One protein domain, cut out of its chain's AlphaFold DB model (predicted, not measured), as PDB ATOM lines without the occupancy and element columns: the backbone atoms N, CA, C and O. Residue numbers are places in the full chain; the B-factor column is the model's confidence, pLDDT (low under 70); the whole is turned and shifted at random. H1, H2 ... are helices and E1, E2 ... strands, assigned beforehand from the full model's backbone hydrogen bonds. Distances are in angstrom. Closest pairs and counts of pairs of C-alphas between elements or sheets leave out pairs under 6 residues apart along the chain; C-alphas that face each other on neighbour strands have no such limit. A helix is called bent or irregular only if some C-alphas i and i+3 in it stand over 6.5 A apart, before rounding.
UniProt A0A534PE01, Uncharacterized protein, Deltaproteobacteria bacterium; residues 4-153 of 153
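This is residues 4 to 153 of the 153 residues of an uncharacterized protein of Deltaproteobacteria bacterium (UniProt A0A534PE01). A small, strongly twisted sheet of three strands, E1, E3 and E2, makes the middle, with H1 across one face and H7 slantwise over the other. Beyond opposite ends of this sheet lie the helical hairpin of H2 and H3 and a cluster in which H5 and H6 pack on H4, while the two-stranded hairpin E4 and E5 starts beside E2 and reaches away as an arm. The printed part has 150 residues, with seven named helices and five named strands in the order H1 E1 H2 H3 E2 E3 H4 E4 E5 H5 H6 H7; both sheets are antiparallel, and the class is mixed, helices and strands. The whole is compact, with a radius of gyration of the C-alphas of 15.6 A and spans of 46 by 33 by 33 A.

H1, residues 4 to 10, is on the sheet of E1, residues 12 to 14, E3, residues 68 to 73, and E2, residues 59 to 65, at a height over the sheet of 7.2 A. N 13 and O 71 of E1 and E3 are 2.9 A apart, and N 62 and O 70 of the hairpin E2 and E3 2.9 A, within hydrogen-bond range. H2, residues 24 to 29, touches residues 45 to 49 of H3, residues 43 to 55, closest at the C-alphas of Ala 25 and Ile 46, 5.6 A, at a shallow tilt of 30 degrees, opposite ways. E1, H2, H3 and E2 form a split strand-helix-strand unit, two strands running the same way with E3 between them, and its crossover is right-handed. H4, residues 74 to 83, only grazes the sheet with residues 74 to 80. E4, residues 93 to 98, comes closest to E2 at the C-alphas of Arg 93 and Cys 62, 5.3 A. E4 and E5, residues 104 to 109, form a hairpin, with N 95 and O 107 within hydrogen-bond range at 2.9 A. H4 touches H5, residues 117 to 125, at C-alphas 78 and 123, and H6, residues 128 to 135, at C-alphas 79 and 131, both closest pairs 4.2 A apart. H7, residues 138 to 151, is on the sheet at a height of 8.6 A, on the opposite face from H1. Every O i to N i+4 pair is within hydrogen-bond range in H1, H2, H3, H6 and H7, but 4 of 6 in H4 and 4 of 5 in H5.

H1 begins at C-alpha 4, (-48.812, 58.496, -5.608). From first to last C-alpha H3 measures 18.2 A, E2 15.3 A, E3 16.0 A, E4 16.3 A, E5 16.2 A and H7 20.7 A. H4 is irregular: C-alphas 75 and 78 are 7.2 A apart. H7 ends at C-alpha 151, (-44.506, 36.363, -31.006).

The C-alphas of Ser 101 and Glu 129, the two farthest apart, are 47.7 A apart. The printed part has no cut, and the link from H2 to H3, residues 30 to 42, is long. The mean pLDDT of the printed part is 93.5; residues 98 to 100, 102 to 103 and 153 are under 70.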
ATOM      1  N   LEU A   4     -48.276  59.806  -5.949       97.31
ATOM      2  CA  LEU A   4     -48.812  58.496  -5.608       97.31
ATOM      3  C   LEU A   4     -50.319  58.448  -5.865       97.31
ATOM      4  O   LEU A   4     -50.781  57.503  -6.506       97.31
ATOM      5  N   ALA A   5     -51.055  59.490  -5.475       97.50
ATOM      6  CA  ALA A   5     -52.487  59.602  -5.756       97.50
ATOM      7  C   ALA A   5     -52.785  59.539  -7.266       97.50
ATOM      8  O   ALA A   5     -53.747  58.897  -7.688       97.50
ATOM      9  N   PHE A   6     -51.928  60.138  -8.103       98.06
ATOM     10  CA  PHE A   6     -52.048  60.027  -9.560       98.06
ATOM     11  C   PHE A   6     -51.881  58.577 -10.047       98.06
ATOM     12  O   PHE A   6     -52.671  58.098 -10.868       98.06
ATOM     13  N   VAL A   7     -50.875  57.851  -9.538       98.19
ATOM     14  CA  VAL A   7     -50.679  56.430  -9.879       98.19
ATOM     15  C   VAL A   7     -51.841  55.577  -9.368       98.19
ATOM     16  O   VAL A   7     -52.297  54.687 -10.082       98.19
ATOM     17  N   GLU A   8     -52.356  55.847  -8.170       97.75
ATOM     18  CA  GLU A   8     -53.506  55.145  -7.598       97.75
ATOM     19  C   GLU A   8     -54.770  55.329  -8.446       97.75
ATOM     20  O   GLU A   8     -55.408  54.337  -8.837       97.75
ATOM     21  N   GLN A   9     -55.092  56.582  -8.783       96.94
ATOM     22  CA  GLN A   9     -56.258  56.954  -9.579       96.94
ATOM     23  C   GLN A   9     -56.260  56.222 -10.925       96.94
ATOM     24  O   GLN A   9     -57.243  55.576 -11.289       96.94
ATOM     25  N   HIS A  10     -55.143  56.269 -11.652       97.38
ATOM     26  CA  HIS A  10     -55.046  55.667 -12.982       97.38
ATOM     27  C   HIS A  10     -54.717  54.169 -12.961       97.38
ATOM     28  O   HIS A  10     -55.003  53.455 -13.922       97.38
ATOM     29  N   GLY A  11     -54.134  53.669 -11.876       98.00
ATOM     30  CA  GLY A  11     -53.754  52.274 -11.690       98.00
ATOM     31  C   GLY A  11     -52.501  51.860 -12.469       98.00
ATOM     32  O   GLY A  11     -51.584  51.306 -11.868       98.00
ATOM     33  N   ILE A  12     -52.446  52.121 -13.780       98.38
ATOM     34  CA  ILE A  12     -51.289  51.852 -14.650       98.38
ATOM     35  C   ILE A  12     -50.903  53.135 -15.382       98.38
ATOM     36  O   ILE A  12     -51.698  53.672 -16.156       98.38
ATOM     37  N   VAL A  13     -49.669  53.597 -15.190       98.19
ATOM     38  CA  VAL A  13     -49.147  54.814 -15.831       98.19
ATOM     39  C   VAL A  13     -47.745  54.594 -16.391       98.19
ATOM     40  O   VAL A  13     -46.973  53.777 -15.895       98.19
ATOM     41  N   LEU A  14     -47.385  55.332 -17.434       98.12
ATOM     42  CA  LEU A  14     -46.005  55.429 -17.902       98.12
ATOM     43  C   LEU A  14     -45.223  56.364 -16.973       98.12
ATOM     44  O   LEU A  14     -45.746  57.383 -16.524       98.12
ATOM     45  N   ALA A  15     -43.954  56.050 -16.711       96.81
ATOM     46  CA  ALA A  15     -43.102  56.935 -15.920       96.81
ATOM     47  C   ALA A  15     -42.899  58.272 -16.655       96.81
ATOM     48  O   ALA A  15     -43.310  59.321 -16.172       96.81
ATOM     49  N   SER A  16     -42.303  58.228 -17.852       96.19
ATOM     50  CA  SER A  16     -42.015  59.425 -18.662       96.19
ATOM     51  C   SER A  16     -42.287  59.279 -20.156       96.19
ATOM     52  O   SER A  16     -42.224  60.261 -20.894       96.19
ATOM     53  N   ALA A  17     -42.557  58.064 -20.632       92.62
ATOM     54  CA  ALA A  17     -42.762  57.823 -22.050       92.62
ATOM     55  C   ALA A  17     -44.158  58.270 -22.498       92.62
ATOM     56  O   ALA A  17     -45.121  58.191 -21.742       92.62
ATOM     57  N   ARG A  18     -44.275  58.642 -23.775       90.94
ATOM     58  CA  ARG A  18     -45.572  58.833 -24.436       90.94
ATOM     59  C   ARG A  18     -46.148  57.494 -24.875       90.94
ATOM     60  O   ARG A  18     -45.409  56.598 -25.307       90.94
ATOM     61  N   GLY A  19     -47.463  57.351 -24.794       91.94
ATOM     62  CA  GLY A  19     -48.130  56.115 -25.169       91.94
ATOM     63  C   GLY A  19     -49.607  56.098 -24.798       91.94
ATOM     64  O   GLY A  19     -50.179  57.141 -24.502       91.94
ATOM     65  N   PRO A  20     -50.225  54.909 -24.819       94.44
ATOM     66  CA  PRO A  20     -51.660  54.762 -24.613       94.44
ATOM     67  C   PRO A  20     -52.088  54.877 -23.143       94.44
ATOM     68  O   PRO A  20     -53.268  54.713 -22.863       94.44
ATOM     69  N   ALA A  21     -51.156  55.070 -22.206       96.56
ATOM     70  CA  ALA A  21     -51.432  55.276 -20.785       96.56
ATOM     71  C   ALA A  21     -50.974  56.682 -20.362       96.56
ATOM     72  O   ALA A  21     -50.037  57.206 -20.975       96.56
ATOM     73  N   PRO A  22     -51.579  57.270 -19.312       97.06
ATOM     74  CA  PRO A  22     -51.130  58.541 -18.751       97.06
ATOM     75  C   PRO A  22     -49.649  58.500 -18.357       97.06
ATOM     76  O   PRO A  22     -49.142  57.454 -17.956       97.06
ATOM     77  N   SER A  23     -48.959  59.636 -18.456       97.94
ATOM     78  CA  SER A  23     -47.544  59.777 -18.093       97.94
ATOM     79  C   SER A  23     -47.402  60.610 -16.824       97.94
ATOM     80  O   SER A  23     -47.858  61.755 -16.789       97.94
ATOM     81  N   LEU A  24     -46.743  60.067 -15.793       98.00
ATOM     82  CA  LEU A  24     -46.502  60.811 -14.552       98.00
ATOM     83  C   LEU A  24     -45.594  62.021 -14.805       98.00
ATOM     84  O   LEU A  24     -45.861  63.096 -14.283       98.00
ATOM     85  N   ALA A  25     -44.561  61.893 -15.643       97.56
ATOM     86  CA  ALA A  25     -43.689  63.023 -15.963       97.56
ATOM     87  C   ALA A  25     -44.445  64.165 -16.655       97.56
ATOM     88  O   ALA A  25     -44.207  65.325 -16.338       97.56
ATOM     89  N   GLU A  26     -45.357  63.854 -17.582       96.94
ATOM     90  CA  GLU A  26     -46.159  64.878 -18.268       96.94
ATOM     91  C   GLU A  26     -47.207  65.487 -17.332       96.94
ATOM     92  O   GLU A  26     -47.414  66.700 -17.363       96.94
ATOM     93  N   HIS A  27     -47.799  64.684 -16.439       97.31
ATOM     94  CA  HIS A  27     -48.663  65.186 -15.370       97.31
ATOM     95  C   HIS A  27     -47.909  66.174 -14.472       97.31
ATOM     96  O   HIS A  27     -48.366  67.299 -14.276       97.31
ATOM     97  N   VAL A  28     -46.711  65.794 -14.010       97.12
ATOM     98  CA  VAL A  28     -45.832  66.658 -13.213       97.12
ATOM     99  C   VAL A  28     -45.427  67.900 -13.988       97.12
ATOM    100  O   VAL A  28     -45.460  68.989 -13.430       97.12
ATOM    101  N   ALA A  29     -45.085  67.780 -15.269       95.88
ATOM    102  CA  ALA A  29     -44.737  68.923 -16.102       95.88
ATOM    103  C   ALA A  29     -45.927  69.867 -16.347       95.88
ATOM    104  O   ALA A  29     -45.706  71.058 -16.569       95.88
ATOM    105  N   GLY A  30     -47.163  69.358 -16.286       95.56
ATOM    106  CA  GLY A  30     -48.390  70.064 -16.667       95.56
ATOM    107  C   GLY A  30     -48.583  70.179 -18.184       95.56
ATOM    108  O   GLY A  30     -49.511  70.841 -18.637       95.56
ATOM    109  N   GLN A  31     -47.701  69.562 -18.970       93.44
ATOM    110  CA  GLN A  31     -47.687  69.628 -20.428       93.44
ATOM    111  C   GLN A  31     -46.945  68.421 -21.018       93.44
ATOM    112  O   GLN A  31     -46.111  67.816 -20.333       93.44
ATOM    113  N   PRO A  32     -47.176  68.094 -22.301       93.75
ATOM    114  CA  PRO A  32     -46.382  67.090 -22.993       93.75
ATOM    115  C   PRO A  32     -44.891  67.444 -23.002       93.75
ATOM    116  O   PRO A  32     -44.511  68.581 -23.296       93.75
ATOM    117  N   ILE A  33     -44.031  66.458 -22.753       93.88
ATOM    118  CA  ILE A  33     -42.576  66.658 -22.749       93.88
ATOM    119  C   ILE A  33     -42.018  66.339 -24.141       93.88
ATOM    120  O   ILE A  33     -42.250  65.266 -24.706       93.88
ATOM    121  N   ARG A  34     -41.248  67.273 -24.713       87.50
ATOM    122  CA  ARG A  34     -40.460  67.048 -25.935       87.50
ATOM    123  C   ARG A  34     -39.008  66.761 -25.554       87.50
ATOM    124  O   ARG A  34     -38.383  67.569 -24.878       87.50
ATOM    125  N   GLY A  35     -38.465  65.633 -26.016       86.69
ATOM    126  CA  GLY A  35     -37.093  65.224 -25.700       86.69
ATOM    127  C   GLY A  35     -36.957  64.609 -24.304       86.69
ATOM    128  O   GLY A  35     -37.881  63.965 -23.812       86.69
ATOM    129  N   SER A  36     -35.784  64.765 -23.684       90.19
ATOM    130  CA  SER A  36     -35.510  64.212 -22.354       90.19
ATOM    131  C   SER A  36     -36.140  65.066 -21.256       90.19
ATOM    132  O   SER A  36     -35.888  66.268 -21.178       90.19
ATOM    133  N   TRP A  37     -36.889  64.434 -20.351       93.62
ATOM    134  CA  TRP A  37     -37.445  65.100 -19.169       93.62
ATOM    135  C   TRP A  37     -36.359  65.668 -18.241       93.62
ATOM    136  O   TRP A  37     -36.627  66.618 -17.510       93.62
ATOM    137  N   TRP A  38     -35.132  65.135 -18.302       89.38
ATOM    138  CA  TRP A  38     -34.003  65.600 -17.490       89.38
ATOM    139  C   TRP A  38     -33.626  67.057 -17.785       89.38
ATOM    140  O   TRP A  38     -33.248  67.794 -16.881       89.38
ATOM    141  N   GLY A  39     -33.767  67.486 -19.044       89.56
ATOM    142  CA  GLY A  39     -33.511  68.866 -19.466       89.56
ATOM    143  C   GLY A  39     -34.728  69.788 -19.357       89.56
ATOM    144  O   GLY A  39     -34.636  70.961 -19.711       89.56
ATOM    145  N   HIS A  40     -35.883  69.281 -18.915       94.25
ATOM    146  CA  HIS A  40     -37.092  70.090 -18.782       94.25
ATOM    147  C   HIS A  40     -36.961  71.049 -17.581       94.25
ATOM    148  O   HIS A  40     -36.424  70.638 -16.551       94.25
ATOM    149  N   PRO A  41     -37.518  72.280 -17.622       95.19
ATOM    150  CA  PRO A  41     -37.487  73.206 -16.480       95.19
ATOM    151  C   PRO A  41     -38.047  72.613 -15.177       95.19
ATOM    152  O   PRO A  41     -37.622  72.970 -14.085       95.19
ATOM    153  N   ARG A  42     -38.976  71.655 -15.300       95.38
ATOM    154  CA  ARG A  42     -39.555  70.893 -14.176       95.38
ATOM    155  C   ARG A  42     -38.883  69.541 -13.916       95.38
ATOM    156  O   ARG A  42     -39.440  68.709 -13.210       95.38
ATOM    157  N   GLY A  43     -37.698  69.292 -14.471       94.50
ATOM    158  CA  GLY A  43     -36.984  68.019 -14.341       94.50
ATOM    159  C   GLY A  43     -36.750  67.621 -12.882       94.50
ATOM    160  O   GLY A  43     -36.962  66.471 -12.509       94.50
ATOM    161  N   ARG A  44     -36.426  68.587 -12.017       94.50
ATOM    162  CA  ARG A  44     -36.248  68.334 -10.579       94.50
ATOM    163  C   ARG A  44     -37.542  67.910  -9.879       94.50
ATOM    164  O   ARG A  44     -37.487  67.057  -8.996       94.50
ATOM    165  N   ASP A  45     -38.686  68.457 -10.285       96.38
ATOM    166  CA  ASP A  45     -39.995  68.043  -9.765       96.38
ATOM    167  C   ASP A  45     -40.322  66.615 -10.211       96.38
ATOM    168  O   ASP A  45     -40.763  65.803  -9.403       96.38
ATOM    169  N   ILE A  46     -40.045  66.285 -11.479       96.56
ATOM    170  CA  ILE A  46     -40.259  64.942 -12.041       96.56
ATOM    171  C   ILE A  46     -39.395  63.912 -11.309       96.56
ATOM    172  O   ILE A  46     -39.888  62.854 -10.925       96.56
ATOM    173  N   PHE A  47     -38.123  64.235 -11.063       93.75
ATOM    174  CA  PHE A  47     -37.226  63.369 -10.303       93.75
ATOM    175  C   PHE A  47     -37.752  63.106  -8.885       93.75
ATOM    176  O   PHE A  47     -37.807  61.954  -8.459       93.75
ATOM    177  N   ARG A  48     -38.185  64.157  -8.174       94.88
ATOM    178  CA  ARG A  48     -38.777  64.026  -6.833       94.88
ATOM    179  C   ARG A  48     -40.028  63.153  -6.851       94.88
ATOM    180  O   ARG A  48     -40.137  62.259  -6.022       94.88
ATOM    181  N   ALA A  49     -40.907  63.356  -7.830       96.44
ATOM    182  CA  ALA A  49     -42.119  62.560  -7.980       96.44
ATOM    183  C   ALA A  49     -41.819  61.073  -8.223       96.44
ATOM    184  O   ALA A  49     -42.488  60.206  -7.666       96.44
ATOM    185  N   PHE A  50     -40.797  60.755  -9.023       94.94
ATOM    186  CA  PHE A  50     -40.379  59.367  -9.229       94.94
ATOM    187  C   PHE A  50     -39.799  58.744  -7.964       94.94
ATOM    188  O   PHE A  50     -40.137  57.605  -7.661       94.94
ATOM    189  N   ALA A  51     -38.953  59.477  -7.235       92.62
ATOM    190  CA  ALA A  51     -38.372  58.996  -5.984       92.62
ATOM    191  C   ALA A  51     -39.446  58.731  -4.917       92.62
ATOM    192  O   ALA A  51     -39.368  57.736  -4.204       92.62
ATOM    193  N   GLU A  52     -40.470  59.583  -4.841       94.69
ATOM    194  CA  GLU A  52     -41.615  59.402  -3.943       94.69
ATOM    195  C   GLU A  52     -42.430  58.151  -4.296       94.69
ATOM    196  O   GLU A  52     -42.727  57.332  -3.426       94.69
ATOM    197  N   VAL A  53     -42.733  57.955  -5.583       95.56
ATOM    198  CA  VAL A  53     -43.448  56.764  -6.065       95.56
ATOM    199  C   VAL A  53     -42.659  55.483  -5.788       95.56
ATOM    200  O   VAL A  53     -43.232  54.519  -5.280       95.56
ATOM    201  N   ASP A  54     -41.360  55.477  -6.087       91.44
ATOM    202  CA  ASP A  54     -40.467  54.329  -5.873       91.44
ATOM    203  C   ASP A  54     -40.329  53.996  -4.376       91.44
ATOM    204  O   ASP A  54     -40.523  52.856  -3.953       91.44
ATOM    205  N   GLY A  55     -40.119  55.021  -3.543       91.62
ATOM    206  CA  GLY A  55     -39.981  54.882  -2.092       91.62
ATOM    207  C   GLY A  55     -41.270  54.519  -1.347       91.62
ATOM    208  O   GLY A  55     -41.206  54.145  -0.179       91.62
ATOM    209  N   SER A  56     -42.438  54.597  -1.995       94.31
ATOM    210  CA  SER A  56     -43.732  54.336  -1.344       94.31
ATOM    211  C   SER A  56     -43.949  52.869  -0.957       94.31
ATOM    212  O   SER A  56     -44.759  52.578  -0.078       94.31
ATOM    213  N   GLY A  57     -43.309  51.927  -1.660       92.69
ATOM    214  CA  GLY A  57     -43.608  50.492  -1.557       92.69
ATOM    215  C   GLY A  57     -44.994  50.088  -2.090       92.69
ATOM    216  O   GLY A  57     -45.359  48.914  -2.030       92.69
ATOM    217  N   GLN A  58     -45.772  51.032  -2.632       96.50
ATOM    218  CA  GLN A  58     -47.142  50.816  -3.113       96.50
ATOM    219  C   GLN A  58     -47.234  50.683  -4.633       96.50
ATOM    220  O   GLN A  58     -48.317  50.467  -5.178       96.50
ATOM    221  N   VAL A  59     -46.109  50.812  -5.334       97.75
ATOM    222  CA  VAL A  59     -46.065  50.829  -6.791       97.75
ATOM    223  C   VAL A  59     -45.062  49.803  -7.296       97.75
ATOM    224  O   VAL A  59     -43.905  49.765  -6.889       97.75
ATOM    225  N   LEU A  60     -45.518  48.959  -8.216       97.81
ATOM    226  CA  LEU A  60     -44.649  48.129  -9.035       97.81
ATOM    227  C   LEU A  60     -44.071  48.990 -10.154       97.81
ATOM    228  O   LEU A  60     -44.819  49.581 -10.931       97.81
ATOM    229  N   ILE A  61     -42.752  48.978 -10.292       97.50
ATOM    230  CA  ILE A  61     -42.052  49.501 -11.460       97.50
ATOM    231  C   ILE A  61     -41.715  48.320 -12.371       97.50
ATOM    232  O   ILE A  61     -41.010  47.403 -11.961       97.50
ATOM    233  N   CYS A  62     -42.227  48.316 -13.597       97.50
ATOM    234  CA  CYS A  62     -42.041  47.220 -14.551       97.50
ATOM    235  C   CYS A  62     -41.959  47.734 -15.999       97.50
ATOM    236  O   CYS A  62     -41.775  48.931 -16.246       97.50
ATOM    237  N   ARG A  63     -42.070  46.827 -16.979       97.06
ATOM    238  CA  ARG A  63     -41.955  47.127 -18.417       97.06
ATOM    239  C   ARG A  63     -43.154  46.607 -19.222       97.06
ATOM    240  O   ARG A  63     -42.996  46.079 -20.323       97.06
ATOM    241  N   LEU A  64     -44.356  46.785 -18.672       97.62
ATOM    242  CA  LEU A  64     -45.606  46.259 -19.226       97.62
ATOM    243  C   LEU A  64     -45.975  46.867 -20.589       97.62
ATOM    244  O   LEU A  64     -46.372  46.147 -21.504       97.62
ATOM    245  N   ILE A  65     -45.845  48.188 -20.745       97.19
ATOM    246  CA  ILE A  65     -46.285  48.897 -21.954       97.19
ATOM    247  C   ILE A  65     -45.097  49.089 -22.894       97.19
ATOM    248  O   ILE A  65     -44.265  49.966 -22.687       97.19
ATOM    249  N   ASP A  66     -45.019  48.285 -23.955       94.00
ATOM    250  CA  ASP A  66     -43.985  48.382 -25.003       94.00
ATOM    251  C   ASP A  66     -42.535  48.376 -24.484       94.00
ATOM    252  O   ASP A  66     -41.647  48.957 -25.105       94.00
ATOM    253  N   GLY A  67     -42.276  47.745 -23.337       94.19
ATOM    254  CA  GLY A  67     -40.952  47.752 -22.713       94.19
ATOM    255  C   GLY A  67     -40.602  49.053 -21.971       94.19
ATOM    256  O   GLY A  67     -39.500  49.174 -21.435       94.19
ATOM    257  N   LYS A  68     -41.512  50.032 -21.930       95.69
ATOM    258  CA  LYS A  68     -41.321  51.332 -21.272       95.69
ATOM    259  C   LYS A  68     -41.505  51.194 -19.763       95.69
ATOM    260  O   LYS A  68     -42.356  50.429 -19.311       95.69
ATOM    261  N   ARG A  69     -40.748  51.981 -18.986       96.12
ATOM    262  CA  ARG A  69     -40.894  52.038 -17.523       96.12
ATOM    263  C   ARG A  69     -42.336  52.416 -17.177       96.12
ATOM    264  O   ARG A  69     -42.797  53.504 -17.526       96.12
ATOM    265  N   THR A  70     -43.028  51.479 -16.549       98.19
ATOM    266  CA  THR A  70     -44.454  51.530 -16.231       98.19
ATOM    267  C   THR A  70     -44.608  51.407 -14.721       98.19
ATOM    268  O   THR A  70     -43.941  50.581 -14.104       98.19
ATOM    269  N   PHE A  71     -45.473  52.226 -14.140       98.31
ATOM    270  CA  PHE A  71     -45.858  52.182 -12.738       98.31
ATOM    271  C   PHE A  71     -47.233  51.541 -12.610       98.31
ATOM    272  O   PHE A  71     -48.162  51.922 -13.324       98.31
ATOM    273  N   VAL A  72     -47.355  50.570 -11.710       98.44
ATOM    274  CA  VAL A  72     -48.611  49.875 -11.427       98.44
ATOM    275  C   VAL A  72     -48.914  49.923  -9.938       98.44
ATOM    276  O   VAL A  72     -48.159  49.379  -9.130       98.44
ATOM    277  N   HIS A  73     -50.032  50.543  -9.577       98.44
ATOM    278  CA  HIS A  73     -50.463  50.653  -8.189       98.44
ATOM    279  C   HIS A  73     -50.796  49.286  -7.573       98.44
ATOM    280  O   HIS A  73     -51.381  48.420  -8.236       98.44
ATOM    281  N   ARG A  74     -50.499  49.111  -6.279       98.31
ATOM    282  CA  ARG A  74     -50.693  47.857  -5.531       98.31
ATOM    283  C   ARG A  74     -52.109  47.304  -5.575       98.31
ATOM    284  O   ARG A  74     -52.276  46.088  -5.578       98.31
ATOM    285  N   ARG A  75     -53.121  48.174  -5.699       98.00
ATOM    286  CA  ARG A  75     -54.534  47.767  -5.824       98.00
ATOM    287  C   ARG A  75     -54.801  46.851  -7.024       98.00
ATOM    288  O   ARG A  75     -55.824  46.183  -7.067       98.00
ATOM    289  N   LEU A  76     -53.916  46.854  -8.024       98.56
ATOM    290  CA  LEU A  76     -54.056  46.044  -9.234       98.56
ATOM    291  C   LEU A  76     -53.254  44.742  -9.199       98.56
ATOM    292  O   LEU A  76     -53.458  43.896 -10.068       98.56
ATOM    293  N   TRP A  77     -52.354  44.546  -8.229       98.56
ATOM    294  CA  TRP A  77     -51.520  43.341  -8.173       98.56
ATOM    295  C   TRP A  77     -52.330  42.040  -8.079       98.56
ATOM    296  O   TRP A  77     -52.009  41.121  -8.835       98.56
ATOM    297  N   PRO A  78     -53.401  41.944  -7.260       98.69
ATOM    298  CA  PRO A  78     -54.218  40.733  -7.205       98.69
ATOM    299  C   PRO A  78     -54.876  40.407  -8.549       98.69
ATOM    300  O   PRO A  78     -54.862  39.264  -9.001       98.69
ATOM    301  N   ALA A  79     -55.401  41.429  -9.232       98.62
ATOM    302  CA  ALA A  79     -56.034  41.279 -10.536       98.62
ATOM    303  C   ALA A  79     -55.028  40.869 -11.625       98.62
ATOM    304  O   ALA A  79     -55.319  39.997 -12.445       98.62
ATOM    305  N   LEU A  80     -53.821  41.447 -11.608       98.56
ATOM    306  CA  LEU A  80     -52.734  41.026 -12.493       98.56
ATOM    307  C   LEU A  80     -52.338  39.571 -12.245       98.56
ATOM    308  O   LEU A  80     -52.209  38.824 -13.209       98.56
ATOM    309  N   LEU A  81     -52.195  39.149 -10.984       98.69
ATOM    310  CA  LEU A  81     -51.846  37.765 -10.643       98.69
ATOM    311  C   LEU A  81     -52.932  36.790 -11.065       98.69
ATOM    312  O   LEU A  81     -52.630  35.723 -11.598       98.69
ATOM    313  N   ARG A  82     -54.198  37.174 -10.889       98.50
ATOM    314  CA  ARG A  82     -55.319  36.335 -11.298       98.50
ATOM    315  C   ARG A  82     -55.321  36.058 -12.801       98.50
ATOM    316  O   ARG A  82     -55.656  34.946 -13.203       98.50
ATOM    317  N   LEU A  83     -54.950  37.049 -13.614       98.06
ATOM    318  CA  LEU A  83     -54.904  36.926 -15.073       98.06
ATOM    319  C   LEU A  83     -53.557  36.422 -15.612       98.06
ATOM    320  O   LEU A  83     -53.528  35.879 -16.712       98.06
ATOM    321  N   GLN A  84     -52.457  36.604 -14.878       97.38
ATOM    322  CA  GLN A  84     -51.107  36.126 -15.207       97.38
ATOM    323  C   GLN A  84     -50.484  35.413 -13.996       97.38
ATOM    324  O   GLN A  84     -49.644  35.992 -13.304       97.38
ATOM    325  N   PRO A  85     -50.862  34.151 -13.727       96.88
ATOM    326  CA  PRO A  85     -50.376  33.421 -12.554       96.88
ATOM    327  C   PRO A  85     -48.931  32.912 -12.687       96.88
ATOM    328  O   PRO A  85     -48.311  32.561 -11.688       96.88
ATOM    329  N   GLY A  86     -48.403  32.824 -13.913       96.00
ATOM    330  CA  GLY A  86     -47.080  32.266 -14.202       96.00
ATOM    331  C   GLY A  86     -46.014  33.319 -14.523       96.00
ATOM    332  O   GLY A  86     -46.315  34.512 -14.555       96.00
ATOM    333  N   PRO A  87     -44.772  32.881 -14.810       96.62
ATOM    334  CA  PRO A  87     -43.679  33.769 -15.191       96.62
ATOM    335  C   PRO A  87     -44.055  34.680 -16.358       96.62
ATOM    336  O   PRO A  87     -44.443  34.212 -17.433       96.62
ATOM    337  N   PHE A  88     -43.915  35.988 -16.152       97.19
ATOM    338  CA  PHE A  88     -44.284  36.987 -17.145       97.19
ATOM    339  C   PHE A  88     -43.400  38.228 -17.023       97.19
ATOM    340  O   PHE A  88     -43.708  39.166 -16.288       97.19
ATOM    341  N   SER A  89     -42.308  38.249 -17.791       96.50
ATOM    342  CA  SER A  89     -41.266  39.273 -17.667       96.50
ATOM    343  C   SER A  89     -41.702  40.737 -17.840       96.50
ATOM    344  O   SER A  89     -41.072  41.610 -17.242       96.50
ATOM    345  N   PRO A  90     -42.787  41.081 -18.572       97.44
ATOM    346  CA  PRO A  90     -43.295  42.454 -18.571       97.44
ATOM    347  C   PRO A  90     -43.744  42.958 -17.188       97.44
ATOM    348  O   PRO A  90     -43.807  44.174 -16.989       97.44
ATOM    349  N   LEU A  91     -44.039  42.053 -16.247       98.00
ATOM    350  CA  LEU A  91     -44.401  42.348 -14.857       98.00
ATOM    351  C   LEU A  91     -43.270  42.080 -13.851       98.00
ATOM    352  O   LEU A  91     -43.498  42.212 -12.647       98.00
ATOM    353  N   ASP A  92     -42.059  41.749 -14.306       97.88
ATOM    354  CA  ASP A  92     -40.909  41.672 -13.402       97.88
ATOM    355  C   ASP A  92     -40.708  43.027 -12.713       97.88
ATOM    356  O   ASP A  92     -40.783  44.090 -13.347       97.88
ATOM    357  N   ARG A  93     -40.466  42.992 -11.401       97.19
ATOM    358  CA  ARG A  93     -40.211  44.200 -10.621       97.19
ATOM    359  C   ARG A  93     -38.811  44.682 -10.936       97.19
ATOM    360  O   ARG A  93     -37.847  43.957 -10.721       97.19
ATOM    361  N   VAL A  94     -38.720  45.916 -11.401       94.19
ATOM    362  CA  VAL A  94     -37.479  46.639 -11.648       94.19
ATOM    363  C   VAL A  94     -37.274  47.620 -10.503       94.19
ATOM    364  O   VAL A  94     -38.104  48.492 -10.293       94.19
ATOM    365  N   SER A  95     -36.166  47.515  -9.789       87.44
ATOM    366  CA  SER A  95     -35.746  48.505  -8.789       87.44
ATOM    367  C   SER A  95     -34.398  49.090  -9.187       87.44
ATOM    368  O   SER A  95     -33.578  48.392  -9.786       87.44
ATOM    369  N   GLU A  96     -34.167  50.358  -8.868       80.81
ATOM    370  CA  GLU A  96     -32.880  51.018  -9.088       80.81
ATOM    371  C   GLU A  96     -32.244  51.335  -7.736       80.81
ATOM    372  O   GLU A  96     -32.807  52.055  -6.918       80.81
ATOM    373  N   GLU A  97     -31.060  50.785  -7.496       74.88
ATOM    374  CA  GLU A  97     -30.223  51.148  -6.361       74.88
ATOM    375  C   GLU A  97     -29.252  52.249  -6.802       74.88
ATOM    376  O   GLU A  97     -28.457  52.060  -7.730       74.88
ATOM    377  N   HIS A  98     -29.312  53.404  -6.137       65.31
ATOM    378  CA  HIS A  98     -28.273  54.425  -6.247       65.31
ATOM    379  C   HIS A  98     -27.118  54.039  -5.328       65.31
ATOM    380  O   HIS A  98     -27.223  54.164  -4.106       65.31
ATOM    381  N   THR A  99     -26.009  53.573  -5.898       64.50
ATOM    382  CA  THR A  99     -24.822  53.283  -5.093       64.50
ATOM    383  C   THR A  99     -24.207  54.588  -4.568       64.50
ATOM    384  O   THR A  99     -24.329  55.633  -5.217       64.50
ATOM    385  N   PRO A 100     -23.451  54.553  -3.453       60.19
ATOM    386  CA  PRO A 100     -22.725  55.724  -2.945       60.19
ATOM    387  C   PRO A 100     -21.762  56.362  -3.965       60.19
ATOM    388  O   PRO A 100     -21.428  57.535  -3.858       60.19
ATOM    389  N   SER A 101     -21.331  55.598  -4.975       70.56
ATOM    390  CA  SER A 101     -20.487  56.056  -6.085       70.56
ATOM    391  C   SER A 101     -21.252  56.731  -7.235       70.56
ATOM    392  O   SER A 101     -20.643  57.081  -8.243       70.56
ATOM    393  N   GLY A 102     -22.575  56.892  -7.120       60.78
ATOM    394  CA  GLY A 102     -23.426  57.490  -8.153       60.78
ATOM    395  C   GLY A 102     -23.748  56.558  -9.326       60.78
ATOM    396  O   GLY A 102     -24.308  57.001 -10.327       60.78
ATOM    397  N   LYS A 103     -23.409  55.266  -9.233       69.31
ATOM    398  CA  LYS A 103     -23.784  54.273 -10.243       69.31
ATOM    399  C   LYS A 103     -25.207  53.794  -9.965       69.31
ATOM    400  O   LYS A 103     -25.557  53.466  -8.837       69.31
ATOM    401  N   HIS A 104     -26.018  53.720 -11.012       70.31
ATOM    402  CA  HIS A 104     -27.351  53.136 -10.932       70.31
ATOM    403  C   HIS A 104     -27.221  51.638 -11.207       70.31
ATOM    404  O   HIS A 104     -26.788  51.239 -12.293       70.31
ATOM    405  N   VAL A 105     -27.563  50.805 -10.228       78.50
ATOM    406  CA  VAL A 105     -27.633  49.352 -10.404       78.50
ATOM    407  C   VAL A 105     -29.101  48.962 -10.456       78.50
ATOM    408  O   VAL A 105     -29.851  49.194  -9.515       78.50
ATOM    409  N   SER A 106     -29.530  48.401 -11.586       81.06
ATOM    410  CA  SER A 106     -30.899  47.910 -11.730       81.06
ATOM    411  C   SER A 106     -30.975  46.460 -11.267       81.06
ATOM    412  O   SER A 106     -30.281  45.597 -11.806       81.06
ATOM    413  N   HIS A 107     -31.842  46.199 -10.294       87.75
ATOM    414  CA  HIS A 107     -32.183  44.858  -9.829       87.75
ATOM    415  C   HIS A 107     -33.541  44.455 -10.394       87.75
ATOM    416  O   HIS A 107     -34.443  45.286 -10.514       87.75
ATOM    417  N   THR A 108     -33.683  43.184 -10.766       93.62
ATOM    418  CA  THR A 108     -34.938  42.641 -11.299       93.62
ATOM    419  C   THR A 108     -35.384  41.446 -10.466       93.62
ATOM    420  O   THR A 108     -34.634  40.481 -10.332       93.62
ATOM    421  N   ALA A 109     -36.602  41.498  -9.925       95.50
ATOM    422  CA  ALA A 109     -37.236  40.373  -9.244       95.50
ATOM    423  C   ALA A 109     -38.335  39.763 -10.142       95.50
ATOM    424  O   ALA A 109     -39.233  40.500 -10.571       95.50
ATOM    425  N   PRO A 110     -38.297  38.447 -10.424       97.50
ATOM    426  CA  PRO A 110     -39.246  37.810 -11.334       97.50
ATOM    427  C   PRO A 110     -40.701  37.891 -10.868       97.50
ATOM    428  O   PRO A 110     -41.009  37.689  -9.695       97.50
ATOM    429  N   TRP A 111     -41.630  38.117 -11.790       97.62
ATOM    430  CA  TRP A 111     -43.053  37.932 -11.516       97.62
ATOM    431  C   TRP A 111     -43.402  36.439 -11.359       97.62
ATOM    432  O   TRP A 111     -42.946  35.634 -12.177       97.62
ATOM    433  N   PRO A 112     -44.251  36.040 -10.388       97.31
ATOM    434  CA  PRO A 112     -44.861  36.835  -9.311       97.31
ATOM    435  C   PRO A 112     -44.144  36.721  -7.944       97.31
ATOM    436  O   PRO A 112     -44.760  36.980  -6.913       97.31
ATOM    437  N   SER A 113     -42.869  36.313  -7.893       96.75
ATOM    438  CA  SER A 113     -42.212  35.839  -6.655       96.75
ATOM    439  C   SER A 113     -42.050  36.886  -5.550       96.75
ATOM    440  O   SER A 113     -41.857  36.532  -4.391       96.75
ATOM    441  N   TRP A 114     -42.129  38.169  -5.894       94.81
ATOM    442  CA  TRP A 114     -41.999  39.286  -4.960       94.81
ATOM    443  C   TRP A 114     -43.337  39.767  -4.375       94.81
ATOM    444  O   TRP A 114     -43.331  40.687  -3.553       94.81
ATOM    445  N   LEU A 115     -44.478  39.229  -4.828       97.06
ATOM    446  CA  LEU A 115     -45.796  39.678  -4.378       97.06
ATOM    447  C   LEU A 115     -45.994  39.429  -2.878       97.06
ATOM    448  O   LEU A 115     -45.633  38.361  -2.381       97.06
ATOM    449  N   PRO A 116     -46.618  40.375  -2.158       97.00
ATOM    450  CA  PRO A 116     -46.908  40.174  -0.751       97.00
ATOM    451  C   PRO A 116     -48.070  39.177  -0.585       97.00
ATOM    452  O   PRO A 116     -48.930  39.045  -1.466       97.00
ATOM    453  N   ALA A 117     -48.090  38.456   0.537       97.19
ATOM    454  CA  ALA A 117     -49.008  37.338   0.760       97.19
ATOM    455  C   ALA A 117     -50.487  37.749   0.663       97.19
ATOM    456  O   ALA A 117     -51.304  36.994   0.135       97.19
ATOM    457  N   GLU A 118     -50.829  38.964   1.098       97.25
ATOM    458  CA  GLU A 118     -52.183  39.502   0.995       97.25
ATOM    459  C   GLU A 118     -52.643  39.654  -0.458       97.25
ATOM    460  O   GLU A 118     -53.788  39.331  -0.775       97.25
ATOM    461  N   ALA A 119     -51.746  40.055  -1.367       97.62
ATOM    462  CA  ALA A 119     -52.082  40.197  -2.780       97.62
ATOM    463  C   ALA A 119     -52.310  38.829  -3.436       97.62
ATOM    464  O   ALA A 119     -53.198  38.684  -4.277       97.62
ATOM    465  N   VAL A 120     -51.546  37.814  -3.018       98.25
ATOM    466  CA  VAL A 120     -51.722  36.428  -3.474       98.25
ATOM    467  C   VAL A 120     -53.057  35.859  -2.984       98.25
ATOM    468  O   VAL A 120     -53.812  35.295  -3.775       98.25
ATOM    469  N   ALA A 121     -53.386  36.050  -1.704       98.12
ATOM    470  CA  ALA A 121     -54.644  35.587  -1.119       98.12
ATOM    471  C   ALA A 121     -55.871  36.292  -1.723       98.12
ATOM    472  O   ALA A 121     -56.931  35.689  -1.895       98.12
ATOM    473  N   GLU A 122     -55.760  37.576  -2.061       98.06
ATOM    474  CA  GLU A 122     -56.814  38.295  -2.777       98.06
ATOM    475  C   GLU A 122     -56.968  37.806  -4.218       98.06
ATOM    476  O   GLU A 122     -58.093  37.567  -4.652       98.06
ATOM    477  N   ALA A 123     -55.867  37.549  -4.932       98.00
ATOM    478  CA  ALA A 123     -55.919  37.032  -6.298       98.00
ATOM    479  C   ALA A 123     -56.689  35.707  -6.387       98.00
ATOM    480  O   ALA A 123     -57.478  35.516  -7.309       98.00
ATOM    481  N   GLN A 124     -56.507  34.813  -5.408       97.44
ATOM    482  CA  GLN A 124     -57.210  33.525  -5.336       97.44
ATOM    483  C   GLN A 124     -58.731  33.667  -5.176       97.44
ATOM    484  O   GLN A 124     -59.470  32.765  -5.564       97.44
ATOM    485  N   ARG A 125     -59.204  34.790  -4.621       97.75
ATOM    486  CA  ARG A 125     -60.633  35.064  -4.402       97.75
ATOM    487  C   ARG A 125     -61.314  35.737  -5.592       97.75
ATOM    488  O   ARG A 125     -62.540  35.770  -5.635       97.75
ATOM    489  N   LEU A 126     -60.549  36.273  -6.541       98.12
ATOM    490  CA  LEU A 126     -61.094  36.939  -7.721       98.12
ATOM    491  C   LEU A 126     -61.490  35.923  -8.798       98.12
ATOM    492  O   LEU A 126     -60.758  34.976  -9.093       98.12
ATOM    493  N   SER A 127     -62.609  36.159  -9.474       98.38
ATOM    494  CA  SER A 127     -62.848  35.592 -10.802       98.38
ATOM    495  C   SER A 127     -62.002  36.325 -11.853       98.38
ATOM    496  O   SER A 127     -61.531  37.444 -11.635       98.38
ATOM    497  N   GLU A 128     -61.808  35.718 -13.027       97.81
ATOM    498  CA  GLU A 128     -61.147  36.420 -14.138       97.81
ATOM    499  C   GLU A 128     -61.928  37.664 -14.583       97.81
ATOM    500  O   GLU A 128     -61.329  38.663 -14.973       97.81
ATOM    501  N   GLU A 129     -63.258  37.623 -14.504       98.00
ATOM    502  CA  GLU A 129     -64.119  38.760 -14.824       98.00
ATOM    503  C   GLU A 129     -63.904  39.915 -13.839       98.00
ATOM    504  O   GLU A 129     -63.654  41.042 -14.265       98.00
ATOM    505  N   GLN A 130     -63.897  39.629 -12.533       98.25
ATOM    506  CA  GLN A 130     -63.610  40.624 -11.498       98.25
ATOM    507  C   GLN A 130     -62.208  41.218 -11.668       98.25
ATOM    508  O   GLN A 130     -62.029  42.428 -11.550       98.25
ATOM    509  N   ALA A 131     -61.216  40.390 -12.007       98.06
ATOM    510  CA  ALA A 131     -59.861  40.856 -12.271       98.06
ATOM    511  C   ALA A 131     -59.788  41.776 -13.507       98.06
ATOM    512  O   ALA A 131     -59.145  42.826 -13.465       98.06
ATOM    513  N   ARG A 132     -60.483  41.436 -14.602       97.88
ATOM    514  CA  ARG A 132     -60.580  42.303 -15.791       97.88
ATOM    515  C   ARG A 132     -61.292  43.616 -15.471       97.88
ATOM    516  O   ARG A 132     -60.814  44.665 -15.894       97.88
ATOM    517  N   ALA A 133     -62.378  43.565 -14.702       97.44
ATOM    518  CA  ALA A 133     -63.115  44.747 -14.265       97.44
ATOM    519  C   ALA A 133     -62.243  45.672 -13.400       97.44
ATOM    520  O   ALA A 133     -62.199  46.874 -13.647       97.44
ATOM    521  N   ALA A 134     -61.476  45.114 -12.456       97.00
ATOM    522  CA  ALA A 134     -60.560  45.874 -11.606       97.00
ATOM    523  C   ALA A 134     -59.439  46.569 -12.401       97.00
ATOM    524  O   ALA A 134     -59.046  47.691 -12.070       97.00
ATOM    525  N   LEU A 135     -58.930  45.920 -13.457       96.19
ATOM    526  CA  LEU A 135     -57.922  46.508 -14.344       96.19
ATOM    527  C   LEU A 135     -58.493  47.573 -15.287       96.19
ATOM    528  O   LEU A 135     -57.740  48.449 -15.717       96.19
ATOM    529  N   GLY A 136     -59.779  47.497 -15.643       95.06
ATOM    530  CA  GLY A 136     -60.408  48.395 -16.610       95.06
ATOM    531  C   GLY A 136     -59.633  48.443 -17.930       95.06
ATOM    532  O   GLY A 136     -59.280  47.407 -18.502       95.06
ATOM    533  N   GLU A 137     -59.287  49.649 -18.396       89.69
ATOM    534  CA  GLU A 137     -58.435  49.822 -19.583       89.69
ATOM    535  C   GLU A 137     -57.078  49.113 -19.454       89.69
ATOM    536  O   GLU A 137     -56.521  48.682 -20.460       89.69
ATOM    537  N   GLY A 138     -56.560  48.922 -18.239       92.44
ATOM    538  CA  GLY A 138     -55.302  48.228 -17.973       92.44
ATOM    539  C   GLY A 138     -55.247  46.794 -18.510       92.44
ATOM    540  O   GLY A 138     -54.181  46.331 -18.928       92.44
ATOM    541  N   ALA A 139     -56.397  46.118 -18.614       95.06
ATOM    542  CA  ALA A 139     -56.493  44.777 -19.194       95.06
ATOM    543  C   ALA A 139     -56.020  44.750 -20.660       95.06
ATOM    544  O   ALA A 139     -55.466  43.749 -21.124       95.06
ATOM    545  N   ARG A 140     -56.161  45.870 -21.389       95.62
ATOM    546  CA  ARG A 140     -55.682  45.993 -22.774       95.62
ATOM    547  C   ARG A 140     -54.159  45.990 -22.858       95.62
ATOM    548  O   ARG A 140     -53.617  45.491 -23.842       95.62
ATOM    549  N   TYR A 141     -53.466  46.558 -21.870       96.19
ATOM    550  CA  TYR A 141     -52.002  46.592 -21.847       96.19
ATOM    551  C   TYR A 141     -51.446  45.200 -21.566       96.19
ATOM    552  O   TYR A 141     -50.533  44.760 -22.261       96.19
ATOM    553  N   LEU A 142     -52.071  44.483 -20.627       96.62
ATOM    554  CA  LEU A 142     -51.740  43.096 -20.310       96.62
ATOM    555  C   LEU A 142     -51.872  42.196 -21.546       96.62
ATOM    556  O   LEU A 142     -50.893  41.587 -21.973       96.62
ATOM    557  N   ALA A 143     -53.033  42.225 -22.206       95.69
ATOM    558  CA  ALA A 143     -53.286  41.418 -23.398       95.69
ATOM    559  C   ALA A 143     -52.339  41.754 -24.569       95.69
ATOM    560  O   ALA A 143     -51.940  40.874 -25.337       95.69
ATOM    561  N   GLN A 144     -51.968  43.028 -24.740       95.00
ATOM    562  CA  GLN A 144     -50.988  43.433 -25.753       95.00
ATOM    563  C   GLN A 144     -49.586  42.904 -25.437       95.00
ATOM    564  O   GLN A 144     -48.907  42.411 -26.344       95.00
ATOM    565  N   ALA A 145     -49.163  42.974 -24.174       95.50
ATOM    566  CA  ALA A 145     -47.879  42.444 -23.731       95.50
ATOM    567  C   ALA A 145     -47.810  40.921 -23.923       95.50
ATOM    568  O   ALA A 145     -46.838  40.428 -24.492       95.50
ATOM    569  N   GLU A 146     -48.870  40.183 -23.574       94.19
ATOM    570  CA  GLU A 146     -48.954  38.733 -23.793       94.19
ATOM    571  C   GLU A 146     -48.799  38.353 -25.268       94.19
ATOM    572  O   GLU A 146     -47.983  37.496 -25.617       94.19
ATOM    573  N   LYS A 147     -49.550  39.019 -26.157       93.75
ATOM    574  CA  LYS A 147     -49.466  38.792 -27.609       93.75
ATOM    575  C   LYS A 147     -48.047  39.026 -28.130       93.75
ATOM    576  O   LYS A 147     -47.570  38.262 -28.968       93.75
ATOM    577  N   LYS A 148     -47.365  40.067 -27.642       91.75
ATOM    578  CA  LYS A 148     -45.982  40.378 -28.034       91.75
ATOM    579  C   LYS A 148     -44.984  39.354 -27.497       91.75
ATOM    580  O   LYS A 148     -44.106  38.949 -28.252       91.75
ATOM    581  N   SER A 149     -45.130  38.905 -26.252       87.88
ATOM    582  CA  SER A 149     -44.265  37.874 -25.662       87.88
ATOM    583  C   SER A 149     -44.376  36.540 -26.402       87.88
ATOM    584  O   SER A 149     -43.359  35.901 -26.647       87.88
ATOM    585  N   ARG A 150     -45.583  36.158 -26.844       87.12
ATOM    586  CA  ARG A 150     -45.796  34.940 -27.648       87.12
ATOM    587  C   ARG A 150     -45.158  35.008 -29.035       87.12
ATOM    588  O   ARG A 150     -44.690  33.993 -29.513       87.12
ATOM    589  N   ARG A 151     -45.126  36.182 -29.676       86.00
ATOM    590  CA  ARG A 151     -44.506  36.363 -31.006       86.00
ATOM    591  C   ARG A 151     -42.977  36.304 -30.999       86.00
ATOM    592  O   ARG A 151     -42.383  36.178 -32.060       86.00
ATOM    593  N   LYS A 152     -42.349  36.500 -29.839       74.00
ATOM    594  CA  LYS A 152     -40.887  36.487 -29.683       74.00
ATOM    595  C   LYS A 152     -40.331  35.108 -29.312       74.00
ATOM    596  O   LYS A 152     -39.114  34.971 -29.250       74.00
ATOM    597  N   LYS A 153     -41.207  34.154 -29.004       60.78
ATOM    598  CA  LYS A 153     -40.874  32.779 -28.638       60.78
ATOM    599  C   LYS A 153     -41.062  31.881 -29.852       60.78
ATOM    600  O   LYS A 153     -40.260  30.936 -29.975       60.78
TER     601      LYS A 153